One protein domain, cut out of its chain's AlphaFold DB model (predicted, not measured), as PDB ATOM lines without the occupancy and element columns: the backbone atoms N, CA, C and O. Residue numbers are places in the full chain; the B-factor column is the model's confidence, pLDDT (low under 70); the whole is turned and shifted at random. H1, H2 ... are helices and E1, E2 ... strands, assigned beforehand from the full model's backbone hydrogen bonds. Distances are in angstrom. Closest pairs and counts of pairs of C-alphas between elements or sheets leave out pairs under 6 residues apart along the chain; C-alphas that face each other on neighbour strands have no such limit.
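AT A GLANCE: This is residues 210 to 305 of the 445 residues of an uncharacterized protein of Lentisphaerae bacterium (UniProt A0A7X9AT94). One long helix, H1, runs from one end of the domain into its middle, with H4, H5 and H6 grouped on one side of it and H2 crossing its last turns on another side. From there H2 leads to the far end, where short H3 and a small hairpin of E1 and E2 sit. The printed part has 96 residues, with six named helices and two strands in the order H1 H2 H3 E1 E2 H4 H5 H6; the sheet E1 - E2 is antiparallel, and the class is mostly helix. It is compact, with a radius of gyration of the C-alphas of 13.1 A and spans of 40 by 29 by 20 A.

IN THESE COORDINATES: H1 is residues 210 to 229, 28.2 A long, from C-alpha 210 at (112.653, 213.662, 283.566) to C-alpha 229 at (106.404, 186.844, 277.535). H2 is residues 240 to 251, 15.6 A long, and H3 is residues 253 to 256, 5.9 A. E1 is residues 260 to 262, 6.8 A, and E2 is residues 265 to 267, 6.3 A. H4 is residues 272 to 281, 14.3 A. H5 is residues 283 to 289, 10.2 A, and H6 is residues 294 to 300, 10.0 A, ending with C-alpha 300 at (113.648, 201.556, 291.539).

HOW THE PARTS SIT: H1 is the hub. With its residues 223 to 229 alone it touches H2, about perpendicular at 84 degrees, closest at the C-alphas of Thr 227 and Ala 243, 4.5 A. With residues 221 to 225 alone it touches H4, at a steep tilt of 58 degrees, the same way; the closest C-alphas, of Leu 225 and Ile 279, are 6.1 A apart. With residues 221 to 228 alone it touches H5, about perpendicular at 83 degrees, with the C-alphas of Lys 224 and Ile 286 closest at 6.0 A. With residues 214 to 221 alone it touches H6, at a steep tilt of 67 degrees, opposite ways, closest at the C-alphas of Ile 217 and Ser 294, 5.0 A. H5 and H6 form a helical hairpin, at a steep tilt of 37 degrees, only just past shallow; their closest C-alphas, of Asp 283 and Ala 295, are 6.6 A apart. E1 and E2 form a hairpin, with N 260 and O 267 within hydrogen-bond range at 2.9 A and N 267 and O 260 at 2.8 A. The closest C-alphas of H2 and E2, of Ile 250 and Ile 267, are 6.5 A apart, and those of H3 and E2, of Arg 255 and Ile 267, are 7.0 A apart. H1 and H3 are apart. In H1, H2, H4 and H6 every O i to N i+4 pair is within hydrogen-bond range; H5 has 1 of 3, with 3 of 4 O i to N i+3 pairs, and H3 is too short for an i+4 pair.

THE WHOLE: The two C-alphas farthest apart, of Phe 257 and Leu 305, are 40.3 A apart. The printed part has no cut and no long link. Confidence is under 70 at residues 231 to 238 and 288 to 291.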
ATOM      1  N   LYS A 210     112.897 214.869 282.748       89.94
ATOM      2  CA  LYS A 210     112.653 213.662 283.566       89.94
ATOM      3  C   LYS A 210     111.441 212.851 283.101       89.94
ATOM      4  O   LYS A 210     111.478 211.631 283.192       89.94
ATOM      5  N   VAL A 211     110.392 213.518 282.613       88.56
ATOM      6  CA  VAL A 211     109.185 212.866 282.083       88.56
ATOM      7  C   VAL A 211     109.524 212.181 280.763       88.56
ATOM      8  O   VAL A 211     109.249 210.996 280.607       88.56
ATOM      9  N   ALA A 212     110.212 212.882 279.854       88.06
ATOM     10  CA  ALA A 212     110.675 212.313 278.589       88.06
ATOM     11  C   ALA A 212     111.583 211.088 278.806       88.06
ATOM     12  O   ALA A 212     111.387 210.049 278.178       88.06
ATOM     13  N   TYR A 213     112.534 211.189 279.740       90.75
ATOM     14  CA  TYR A 213     113.414 210.086 280.116       90.75
ATOM     15  C   TYR A 213     112.635 208.897 280.682       90.75
ATOM     16  O   TYR A 213     112.818 207.772 280.219       90.75
ATOM     17  N   PHE A 214     111.744 209.148 281.649       91.31
ATOM     18  CA  PHE A 214     110.941 208.105 282.280       91.31
ATOM     19  C   PHE A 214     110.043 207.382 281.267       91.31
ATOM     20  O   PHE A 214     110.025 206.155 281.235       91.31
ATOM     21  N   ASN A 215     109.359 208.128 280.397       90.62
ATOM     22  CA  ASN A 215     108.504 207.553 279.358       90.62
ATOM     23  C   ASN A 215     109.303 206.658 278.406       90.62
ATOM     24  O   ASN A 215     108.817 205.596 278.023       90.62
ATOM     25  N   HIS A 216     110.537 207.043 278.062       89.94
ATOM     26  CA  HIS A 216     111.398 206.216 277.224       89.94
ATOM     27  C   HIS A 216     111.821 204.913 277.913       89.94
ATOM     28  O   HIS A 216     111.670 203.844 277.326       89.94
ATOM     29  N   ILE A 217     112.333 204.974 279.149       91.25
ATOM     30  CA  ILE A 217     112.739 203.751 279.865       91.25
ATOM     31  C   ILE A 217     111.534 202.848 280.146       91.25
ATOM     32  O   ILE A 217     111.665 201.631 280.098       91.25
ATOM     33  N   LEU A 218     110.354 203.419 280.387       92.94
ATOM     34  CA  LEU A 218     109.127 202.657 280.567       92.94
ATOM     35  C   LEU A 218     108.706 201.965 279.270       92.94
ATOM     36  O   LEU A 218     108.449 200.766 279.290       92.94
ATOM     37  N   HIS A 219     108.707 202.685 278.147       91.19
ATOM     38  CA  HIS A 219     108.435 202.109 276.832       91.19
ATOM     39  C   HIS A 219     109.392 200.951 276.519       91.19
ATOM     40  O   HIS A 219     108.963 199.865 276.134       91.19
ATOM     41  N   ASP A 220     110.693 201.153 276.737       88.69
ATOM     42  CA  ASP A 220     111.712 200.123 276.530       88.69
ATOM     43  C   ASP A 220     111.512 198.906 277.452       88.69
ATOM     44  O   ASP A 220     111.621 197.765 277.000       88.69
ATOM     45  N   ALA A 221     111.170 199.124 278.727       91.00
ATOM     46  CA  ALA A 221     110.857 198.044 279.660       91.00
ATOM     47  C   ALA A 221     109.600 197.266 279.240       91.00
ATOM     48  O   ALA A 221     109.586 196.040 279.330       91.00
ATOM     49  N   MET A 222     108.565 197.958 278.752       91.81
ATOM     50  CA  MET A 222     107.334 197.341 278.256       91.81
ATOM     51  C   MET A 222     107.585 196.510 276.994       91.81
ATOM     52  O   MET A 222     107.099 195.388 276.917       91.81
ATOM     53  N   LEU A 223     108.382 196.998 276.038       88.44
ATOM     54  CA  LEU A 223     108.752 196.211 274.857       88.44
ATOM     55  C   LEU A 223     109.515 194.939 275.239       88.44
ATOM     56  O   LEU A 223     109.164 193.852 274.788       88.44
ATOM     57  N   LYS A 224     110.506 195.054 276.130       87.12
ATOM     58  CA  LYS A 224     111.265 193.894 276.615       87.12
ATOM     59  C   LYS A 224     110.408 192.913 277.400       87.12
ATOM     60  O   LYS A 224     110.630 191.707 277.293       87.12
ATOM     61  N   LEU A 225     109.440 193.410 278.170       90.31
ATOM     62  CA  LEU A 225     108.435 192.568 278.806       90.31
ATOM     63  C   LEU A 225     107.681 191.759 277.746       90.31
ATOM     64  O   LEU A 225     107.612 190.539 277.870       90.31
ATOM     65  N   MET A 226     107.183 192.407 276.688       89.38
ATOM     66  CA  MET A 226     106.422 191.721 275.639       89.38
ATOM     67  C   MET A 226     107.248 190.633 274.957       89.38
ATOM     68  O   MET A 226     106.757 189.518 274.791       89.38
ATOM     69  N   THR A 227     108.516 190.901 274.639       85.69
ATOM     70  CA  THR A 227     109.392 189.861 274.086       85.69
ATOM     71  C   THR A 227     109.637 188.728 275.084       85.69
ATOM     72  O   THR A 227     109.614 187.561 274.702       85.69
ATOM     73  N   SER A 228     109.814 189.044 276.372       85.94
ATOM     74  CA  SER A 228     110.060 188.050 277.433       85.94
ATOM     75  C   SER A 228     108.854 187.146 277.713       85.94
ATOM     76  O   SER A 228     109.018 186.046 278.235       85.94
ATOM     77  N   MET A 229     107.646 187.607 277.389       87.56
ATOM     78  CA  MET A 229     106.404 186.844 277.535       87.56
ATOM     79  C   MET A 229     106.094 185.955 276.317       87.56
ATOM     80  O   MET A 229     105.184 185.127 276.388       87.56
ATOM     81  N   ALA A 230     106.814 186.099 275.198       81.31
ATOM     82  CA  ALA A 230     106.551 185.327 273.987       81.31
ATOM     83  C   ALA A 230     106.881 183.823 274.177       81.31
ATOM     84  O   ALA A 230     107.933 183.480 274.721       81.31
ATOM     85  N   PRO A 231     106.017 182.896 273.717       67.31
ATOM     86  CA  PRO A 231     106.281 181.463 273.813       67.31
ATOM     87  C   PRO A 231     107.387 181.025 272.832       67.31
ATOM     88  O   PRO A 231     107.337 181.362 271.651       67.31
ATOM     89  N   LYS A 232     108.320 180.196 273.331       57.75
ATOM     90  CA  LYS A 232     109.630 179.775 272.770       57.75
ATOM     91  C   LYS A 232     110.781 180.745 273.070       57.75
ATOM     92  O   LYS A 232     110.988 181.750 272.397       57.75
ATOM     93  N   TYR A 233     111.551 180.354 274.086       50.59
ATOM     94  CA  TYR A 233     112.837 180.919 274.479       50.59
ATOM     95  C   TYR A 233     113.891 180.649 273.398       50.59
ATOM     96  O   TYR A 233     114.594 179.652 273.485       50.59
ATOM     97  N   GLU A 234     114.021 181.520 272.400       46.69
ATOM     98  CA  GLU A 234     115.265 181.627 271.626       46.69
ATOM     99  C   GLU A 234     115.667 183.107 271.442       46.69
ATOM    100  O   GLU A 234     115.049 183.883 270.708       46.69
ATOM    101  N   GLU A 235     116.668 183.431 272.268       53.31
ATOM    102  CA  GLU A 235     117.732 184.450 272.355       53.31
ATOM    103  C   GLU A 235     117.560 185.929 271.962       53.31
ATOM    104  O   GLU A 235     118.266 186.743 272.565       53.31
ATOM    105  N   ASP A 236     116.654 186.346 271.071       60.56
ATOM    106  CA  ASP A 236     116.601 187.772 270.683       60.56
ATOM    107  C   ASP A 236     115.469 188.556 271.369       60.56
ATOM    108  O   ASP A 236     114.323 188.574 270.916       60.56
ATOM    109  N   ILE A 237     115.794 189.250 272.470       57.59
ATOM    110  CA  ILE A 237     114.847 190.128 273.182       57.59
ATOM    111  C   ILE A 237     114.467 191.382 272.371       57.59
ATOM    112  O   ILE A 237     113.499 192.066 272.717       57.59
ATOM    113  N   ASN A 238     115.237 191.712 271.330       63.34
ATOM    114  CA  ASN A 238     114.982 192.854 270.457       63.34
ATOM    115  C   ASN A 238     114.155 192.461 269.224       63.34
ATOM    116  O   ASN A 238     114.004 193.278 268.318       63.34
ATOM    117  N   ASP A 239     113.599 191.247 269.194       72.25
ATOM    118  CA  ASP A 239     112.664 190.809 268.163       72.25
ATOM    119  C   ASP A 239     111.354 191.614 268.252       72.25
ATOM    120  O   ASP A 239     110.425 191.307 269.009       72.25
ATOM    121  N   ILE A 240     111.307 192.689 267.461       72.25
ATOM    122  CA  ILE A 240     110.180 193.623 267.381       72.25
ATOM    123  C   ILE A 240     108.905 192.899 266.932       72.25
ATOM    124  O   ILE A 240     107.817 193.267 267.368       72.25
ATOM    125  N   GLU A 241     109.006 191.864 266.096       75.25
ATOM    126  CA  GLU A 241     107.832 191.145 265.594       75.25
ATOM    127  C   GLU A 241     107.201 190.272 266.690       75.25
ATOM    128  O   GLU A 241     105.974 190.218 266.824       75.25
ATOM    129  N   LYS A 242     108.019 189.627 267.529       76.69
ATOM    130  CA  LYS A 242     107.523 188.907 268.715       76.69
ATOM    131  C   LYS A 242     106.901 189.860 269.730       76.69
ATOM    132  O   LYS A 242     105.785 189.605 270.190       76.69
ATOM    133  N   ALA A 243     107.588 190.963 270.040       80.38
ATOM    134  CA  ALA A 243     107.065 191.997 270.929       80.38
ATOM    135  C   ALA A 243     105.717 192.531 270.424       80.38
ATOM    136  O   ALA A 243     104.781 192.676 271.210       80.38
ATOM    137  N   ALA A 244     105.591 192.739 269.109       80.38
ATOM    138  CA  ALA A 244     104.364 193.181 268.461       80.38
ATOM    139  C   ALA A 244     103.195 192.219 268.700       80.38
ATOM    140  O   ALA A 244     102.129 192.652 269.133       80.38
ATOM    141  N   LYS A 245     103.398 190.915 268.474       83.94
ATOM    142  CA  LYS A 245     102.352 189.888 268.641       83.94
ATOM    143  C   LYS A 245     101.855 189.799 270.082       83.94
ATOM    144  O   LYS A 245     100.658 189.663 270.320       83.94
ATOM    145  N   VAL A 246     102.760 189.887 271.055       88.38
ATOM    146  CA  VAL A 246     102.393 189.865 272.479       88.38
ATOM    147  C   VAL A 246     101.721 191.174 272.899       88.38
ATOM    148  O   VAL A 246     100.694 191.150 273.581       88.38
ATOM    149  N   ALA A 247     102.241 192.319 272.447       87.94
ATOM    150  CA  ALA A 247     101.619 193.620 272.673       87.94
ATOM    151  C   ALA A 247     100.184 193.653 272.134       87.94
ATOM    152  O   ALA A 247      99.281 194.124 272.821       87.94
ATOM    153  N   GLU A 248      99.958 193.094 270.945       85.38
ATOM    154  CA  GLU A 248      98.634 192.945 270.347       85.38
ATOM    155  C   GLU A 248      97.675 192.166 271.250       85.38
ATOM    156  O   GLU A 248      96.537 192.582 271.469       85.38
ATOM    157  N   GLN A 249      98.136 191.060 271.829       88.62
ATOM    158  CA  GLN A 249      97.324 190.232 272.719       88.62
ATOM    159  C   GLN A 249      96.956 190.963 274.015       88.62
ATOM    160  O   GLN A 249      95.808 190.865 274.460       88.62
ATOM    161  N   ILE A 250      97.906 191.706 274.594       90.56
ATOM    162  CA  ILE A 250      97.736 192.419 275.867       90.56
ATOM    163  C   ILE A 250      96.891 193.677 275.702       90.56
ATOM    164  O   ILE A 250      95.984 193.915 276.496       90.56
ATOM    165  N   PHE A 251      97.162 194.478 274.677       90.31
ATOM    166  CA  PHE A 251      96.513 195.774 274.491       90.31
ATOM    167  C   PHE A 251      95.302 195.738 273.553       90.31
ATOM    168  O   PHE A 251      94.695 196.773 273.286       90.31
ATOM    169  N   SER A 252      94.912 194.560 273.058       90.12
ATOM    170  CA  SER A 252      93.667 194.419 272.305       90.12
ATOM    171  C   SER A 252      92.474 194.931 273.127       90.12
ATOM    172  O   SER A 252      92.301 194.513 274.276       90.12
ATOM    173  N   PRO A 253      91.554 195.723 272.540       91.69
ATOM    174  CA  PRO A 253      90.338 196.148 273.233       91.69
ATOM    175  C   PRO A 253      89.435 194.964 273.629       91.69
ATOM    176  O   PRO A 253      88.559 195.099 274.481       91.69
ATOM    177  N   GLU A 254      89.652 193.771 273.061       92.56
ATOM    178  CA  GLU A 254      88.974 192.541 273.486       92.56
ATOM    179  C   GLU A 254      89.315 192.124 274.926       92.56
ATOM    180  O   GLU A 254      88.525 191.405 275.550       92.56
ATOM    181  N   ARG A 255      90.441 192.593 275.487       93.19
ATOM    182  CA  ARG A 255      90.840 192.299 276.873       93.19
ATOM    183  C   ARG A 255      89.937 192.942 277.923       93.19
ATOM    184  O   ARG A 255      89.927 192.475 279.058       93.19
ATOM    185  N   PHE A 256      89.127 193.934 277.549       93.88
ATOM    186  CA  PHE A 256      88.067 194.472 278.410       93.88
ATOM    187  C   PHE A 256      86.859 193.533 278.538       93.88
ATOM    188  O   PHE A 256      86.036 193.701 279.433       93.88
ATOM    189  N   PHE A 257      86.728 192.543 277.651       94.56
ATOM    190  CA  PHE A 257      85.560 191.660 277.589       94.56
ATOM    191  C   PHE A 257      85.900 190.207 277.881       94.56
ATOM    192  O   PHE A 257      85.088 189.485 278.454       94.56
ATOM    193  N   THR A 258      87.083 189.771 277.458       94.50
ATOM    194  CA  THR A 258      87.499 188.374 277.535       94.50
ATOM    195  C   THR A 258      88.900 188.270 278.124       94.50
ATOM    196  O   THR A 258      89.793 189.006 277.694       94.50
ATOM    197  N   PRO A 259      89.130 187.366 279.091       94.56
ATOM    198  CA  PRO A 259      90.480 187.085 279.547       94.56
ATOM    199  C   PRO A 259      91.288 186.395 278.438       94.56
ATOM    200  O   PRO A 259      90.729 185.684 277.601       94.56
ATOM    201  N   PHE A 260      92.599 186.606 278.440       93.19
ATOM    202  CA  PHE A 260      93.571 185.895 277.609       93.19
ATOM    203  C   PHE A 260      94.668 185.309 278.485       93.19
ATOM    204  O   PHE A 260      94.922 185.844 279.560       93.19
ATOM    205  N   TYR A 261      95.332 184.256 278.025       91.38
ATOM    206  CA  TYR A 261      96.465 183.667 278.731       91.38
ATOM    207  C   TYR A 261      97.714 183.745 277.863       91.38
ATOM    208  O   TYR A 261      97.672 183.391 276.686       91.38
ATOM    209  N   ILE A 262      98.811 184.210 278.455       89.44
ATOM    210  CA  ILE A 262     100.141 184.222 277.844       89.44
ATOM    211  C   ILE A 262     101.044 183.406 278.760       89.44
ATOM    212  O   ILE A 262     101.403 183.851 279.849       89.44
ATOM    213  N   GLY A 263     101.331 182.165 278.362       86.12
ATOM    214  CA  GLY A 263     101.825 181.165 279.311       86.12
ATOM    215  C   GLY A 263     100.831 181.001 280.464       86.12
ATOM    216  O   GLY A 263      99.634 180.827 280.228       86.12
ATOM    217  N   ASP A 264     101.318 181.130 281.696       88.12
ATOM    218  CA  ASP A 264     100.495 181.049 282.910       88.12
ATOM    219  C   ASP A 264      99.877 182.398 283.326       88.12
ATOM    220  O   ASP A 264      99.092 182.459 284.276       88.12
ATOM    221  N   ASP A 265     100.218 183.498 282.647       91.62
ATOM    222  CA  ASP A 265      99.728 184.828 283.003       91.62
ATOM    223  C   ASP A 265      98.373 185.123 282.372       91.62
ATOM    224  O   ASP A 265      98.212 185.170 281.151       91.62
ATOM    225  N   ARG A 266      97.389 185.380 283.236       93.69
ATOM    226  CA  ARG A 266      96.048 185.792 282.836       93.69
ATOM    227  C   ARG A 266      95.997 187.305 282.630       93.69
ATOM    228  O   ARG A 266      96.131 188.066 283.582       93.69
ATOM    229  N   ILE A 267      95.692 187.728 281.410       94.69
ATOM    230  CA  ILE A 267      95.517 189.127 281.019       94.69
ATOM    231  C   ILE A 267      94.029 189.442 280.876       94.69
ATOM    232  O   ILE A 267      93.333 188.869 280.032       94.69
ATOM    233  N   PHE A 268      93.525 190.358 281.699       95.00
ATOM    234  CA  PHE A 268      92.137 190.810 281.664       95.00
ATOM    235  C   PHE A 268      92.031 192.213 282.255       95.00
ATOM    236  O   PHE A 268      92.493 192.415 283.371       95.00
ATOM    237  N   MET A 269      91.427 193.153 281.518       93.38
ATOM    238  CA  MET A 269      91.327 194.572 281.910       93.38
ATOM    239  C   MET A 269      92.663 195.141 282.434       93.38
ATOM    240  O   MET A 269      92.718 195.593 283.577       93.38
ATOM    241  N   PRO A 270      93.751 195.071 281.640       93.06
ATOM    242  CA  PRO A 270      95.081 195.408 282.130       93.06
ATOM    243  C   PRO A 270      95.165 196.877 282.548       93.06
ATOM    244  O   PRO A 270      94.700 197.769 281.838       93.06
ATOM    245  N   THR A 271      95.813 197.108 283.683       94.25
ATOM    246  CA  THR A 271      96.106 198.421 284.260       94.25
ATOM    247  C   THR A 271      97.613 198.659 284.339       94.25
ATOM    248  O   THR A 271      98.422 197.743 284.165       94.25
ATOM    249  N   ASP A 272      98.015 199.881 284.680       95.62
ATOM    250  CA  ASP A 272      99.409 200.227 284.986       95.62
ATOM    251  C   ASP A 272     100.007 199.289 286.047       95.62
ATOM    252  O   ASP A 272     101.165 198.880 285.950       95.62
ATOM    253  N   GLY A 273      99.203 198.912 287.048       95.75
ATOM    254  CA  GLY A 273      99.605 198.001 288.118       95.75
ATOM    255  C   GLY A 273      99.953 196.606 287.605       95.75
ATOM    256  O   GLY A 273     100.961 196.038 288.031       95.75
ATOM    257  N   ASP A 274      99.179 196.092 286.648       95.12
ATOM    258  CA  ASP A 274      99.420 194.787 286.029       95.12
ATOM    259  C   ASP A 274     100.704 194.798 285.203       95.12
ATOM    260  O   ASP A 274     101.519 193.884 285.313       95.12
ATOM    261  N   ILE A 275     100.949 195.869 284.440       95.25
ATOM    262  CA  ILE A 275     102.201 196.023 283.688       95.25
ATOM    263  C   ILE A 275     103.402 196.074 284.639       95.25
ATOM    264  O   ILE A 275     104.399 195.397 284.398       95.25
ATOM    265  N   ILE A 276     103.318 196.807 285.755       95.75
ATOM    266  CA  ILE A 276     104.391 196.821 286.764       95.75
ATOM    267  C   ILE A 276     104.593 195.442 287.391       95.75
ATOM    268  O   ILE A 276     105.736 195.031 287.597       95.75
ATOM    269  N   TYR A 277     103.514 194.729 287.711       95.31
ATOM    270  CA  TYR A 277     103.596 193.367 288.227       95.31
ATOM    271  C   TYR A 277     104.304 192.436 287.235       95.31
ATOM    272  O   TYR A 277     105.238 191.732 287.619       95.31
ATOM    273  N   LEU A 278     103.931 192.489 285.957       94.50
ATOM    274  CA  LEU A 278     104.548 191.686 284.907       94.50
ATOM    275  C   LEU A 278     106.028 192.045 284.712       94.50
ATOM    276  O   LEU A 278     106.862 191.143 284.657       94.50
ATOM    277  N   ILE A 279     106.395 193.333 284.726       93.38
ATOM    278  CA  ILE A 279     107.809 193.757 284.705       93.38
ATOM    279  C   ILE A 279     108.577 193.134 285.880       93.38
ATOM    280  O   ILE A 279     109.673 192.625 285.676       93.38
ATOM    281  N   LYS A 280     108.009 193.120 287.098       93.38
ATOM    282  CA  LYS A 280     108.641 192.477 288.268       93.38
ATOM    283  C   LYS A 280     108.783 190.968 288.088       93.38
ATOM    284  O   LYS A 280     109.830 190.418 288.414       93.38
ATOM    285  N   LYS A 281     107.742 190.302 287.580       92.44
ATOM    286  CA  LYS A 281     107.729 188.849 287.373       92.44
ATOM    287  C   LYS A 281     108.811 188.411 286.380       92.44
ATOM    288  O   LYS A 281     109.503 187.427 286.626       92.44
ATOM    289  N   TYR A 282     108.984 189.165 285.296       89.38
ATOM    290  CA  TYR A 282     109.933 188.868 284.219       89.38
ATOM    291  C   TYR A 282     111.288 189.592 284.363       89.38
ATOM    292  O   TYR A 282     112.145 189.480 283.485       89.38
ATOM    293  N   ASP A 283     111.530 190.290 285.478       86.31
ATOM    294  CA  ASP A 283     112.707 191.146 285.699       86.31
ATOM    295  C   ASP A 283     114.041 190.407 285.499       86.31
ATOM    296  O   ASP A 283     114.959 190.935 284.874       86.31
ATOM    297  N   ASN A 284     114.137 189.148 285.940       81.56
ATOM    298  CA  ASN A 284     115.341 188.323 285.769       81.56
ATOM    299  C   ASN A 284     115.712 188.083 284.296       81.56
ATOM    300  O   ASN A 284     116.891 187.914 283.983       81.56
ATOM    301  N   ILE A 285     114.722 188.048 283.403       80.75
ATOM    302  CA  ILE A 285     114.920 187.887 281.959       80.75
ATOM    303  C   ILE A 285     115.222 189.257 281.346       80.75
ATOM    304  O   ILE A 285     116.224 189.420 280.653       80.75
ATOM    305  N   ILE A 286     114.425 190.274 281.691       80.88
ATOM    306  CA  ILE A 286     114.565 191.631 281.148       80.88
ATOM    307  C   ILE A 286     115.940 192.237 281.487       80.88
ATOM    308  O   ILE A 286     116.583 192.840 280.624       80.88
ATOM    309  N   LYS A 287     116.433 192.045 282.720       72.62
ATOM    310  CA  LYS A 287     117.741 192.551 283.175       72.62
ATOM    311  C   LYS A 287     118.921 191.957 282.417       72.62
ATOM    312  O   LYS A 287     119.909 192.661 282.217       72.62
ATOM    313  N   LYS A 288     118.835 190.693 281.992       67.25
ATOM    314  CA  LYS A 288     119.920 190.022 281.257       67.25
ATOM    315  C   LYS A 288     120.133 190.600 279.857       67.25
ATOM    316  O   LYS A 288     121.239 190.499 279.341       67.25
ATOM    317  N   HIS A 289     119.123 191.251 279.273       62.34
ATOM    318  CA  HIS A 289     119.150 191.673 277.870       62.34
ATOM    319  C   HIS A 289     118.813 193.165 277.656       62.34
ATOM    320  O   HIS A 289     118.209 193.549 276.656       62.34
ATOM    321  N   GLY A 290     119.211 194.054 278.575       65.31
ATOM    322  CA  GLY A 290     118.924 195.488 278.459       65.31
ATOM    323  C   GLY A 290     120.128 196.409 278.555       65.31
ATOM    324  O   GLY A 290     120.665 196.599 279.642       65.31
ATOM    325  N   ARG A 291     120.447 197.100 277.447       66.38
ATOM    326  CA  ARG A 291     121.490 198.146 277.380       66.38
ATOM    327  C   ARG A 291     121.383 199.162 278.524       66.38
ATOM    328  O   ARG A 291     122.374 199.474 279.173       66.38
ATOM    329  N   PHE A 292     120.167 199.633 278.805       72.06
ATOM    330  CA  PHE A 292     119.910 200.632 279.844       72.06
ATOM    331  C   PHE A 292     119.404 200.046 281.165       72.06
ATOM    332  O   PHE A 292     119.161 200.809 282.092       72.06
ATOM    333  N   LYS A 293     119.211 198.725 281.283       84.69
ATOM    334  CA  LYS A 293     118.516 198.116 282.437       84.69
ATOM    335  C   LYS A 293     117.195 198.836 282.769       84.69
ATOM    336  O   LYS A 293     116.925 199.198 283.911       84.69
ATOM    337  N   SER A 294     116.383 199.096 281.749       87.56
ATOM    338  CA  SER A 294     115.159 199.902 281.840       87.56
ATOM    339  C   SER A 294     114.175 199.411 282.903       87.56
ATOM    340  O   SER A 294     113.678 200.227 283.677       87.56
ATOM    341  N   ALA A 295     113.954 198.098 283.015       88.19
ATOM    342  CA  ALA A 295     113.115 197.522 284.070       88.19
ATOM    343  C   ALA A 295     113.609 197.891 285.478       88.19
ATOM    344  O   ALA A 295     112.822 198.346 286.304       88.19
ATOM    345  N   GLU A 296     114.915 197.793 285.739       89.31
ATOM    346  CA  GLU A 296     115.497 198.183 287.027       89.31
ATOM    347  C   GLU A 296     115.238 199.665 287.332       89.31
ATOM    348  O   GLU A 296     114.795 200.001 288.431       89.31
ATOM    349  N   GLN A 297     115.444 200.548 286.354       91.56
ATOM    350  CA  GLN A 297     115.212 201.984 286.521       91.56
ATOM    351  C   GLN A 297     113.734 202.316 286.777       91.56
ATOM    352  O   GLN A 297     113.421 203.146 287.632       91.56
ATOM    353  N   VAL A 298     112.812 201.644 286.079       91.94
ATOM    354  CA  VAL A 298     111.361 201.795 286.282       91.94
ATOM    355  C   VAL A 298     110.958 201.333 287.684       91.94
ATOM    356  O   VAL A 298     110.229 202.045 288.379       91.94
ATOM    357  N   LEU A 299     111.453 200.172 288.123       91.69
ATOM    358  CA  LEU A 299     111.104 199.576 289.415       91.69
ATOM    359  C   LEU A 299     111.706 200.336 290.603       91.69
ATOM    360  O   LEU A 299     111.034 200.516 291.616       91.69
ATOM    361  N   THR A 300     112.950 200.804 290.481       91.31
ATOM    362  CA  THR A 300     113.648 201.556 291.539       91.31
ATOM    363  C   THR A 300     113.322 203.047 291.533       91.31
ATOM    364  O   THR A 300     113.634 203.738 292.503       91.31
ATOM    365  N   ARG A 301     112.721 203.550 290.444       88.62
ATOM    366  CA  ARG A 301     112.508 204.982 290.176       88.62
ATOM    367  C   ARG A 301     113.811 205.793 290.186       88.62
ATOM    368  O   ARG A 301     113.789 206.995 290.448       88.62
ATOM    369  N   LYS A 302     114.947 205.152 289.893       87.94
ATOM    370  CA  LYS A 302     116.268 205.786 289.826       87.94
ATOM    371  C   LYS A 302     116.769 205.784 288.388       87.94
ATOM    372  O   LYS A 302     116.976 204.730 287.798       87.94
ATOM    373  N   GLY A 303     116.947 206.982 287.834       84.75
ATOM    374  CA  GLY A 303     117.532 207.158 286.509       84.75
ATOM    375  C   GLY A 303     119.038 206.915 286.533       84.75
ATOM    376  O   GLY A 303     119.714 207.349 287.462       84.75
ATOM    377  N   HIS A 304     119.558 206.237 285.513       89.19
ATOM    378  CA  HIS A 304     120.995 205.973 285.374       89.19
ATOM    379  C   HIS A 304     121.719 207.011 284.518       89.19
ATOM    380  O   HIS A 304     122.942 206.983 284.451       89.19
ATOM    381  N   LEU A 305     120.985 207.899 283.842       90.31
ATOM    382  CA  LEU A 305     121.547 208.925 282.971       90.31
ATOM    383  C   LEU A 305     121.032 210.311 283.359       90.31
ATOM    384  O   LEU A 305     119.915 210.470 283.854       90.31
TER     385      LEU A 305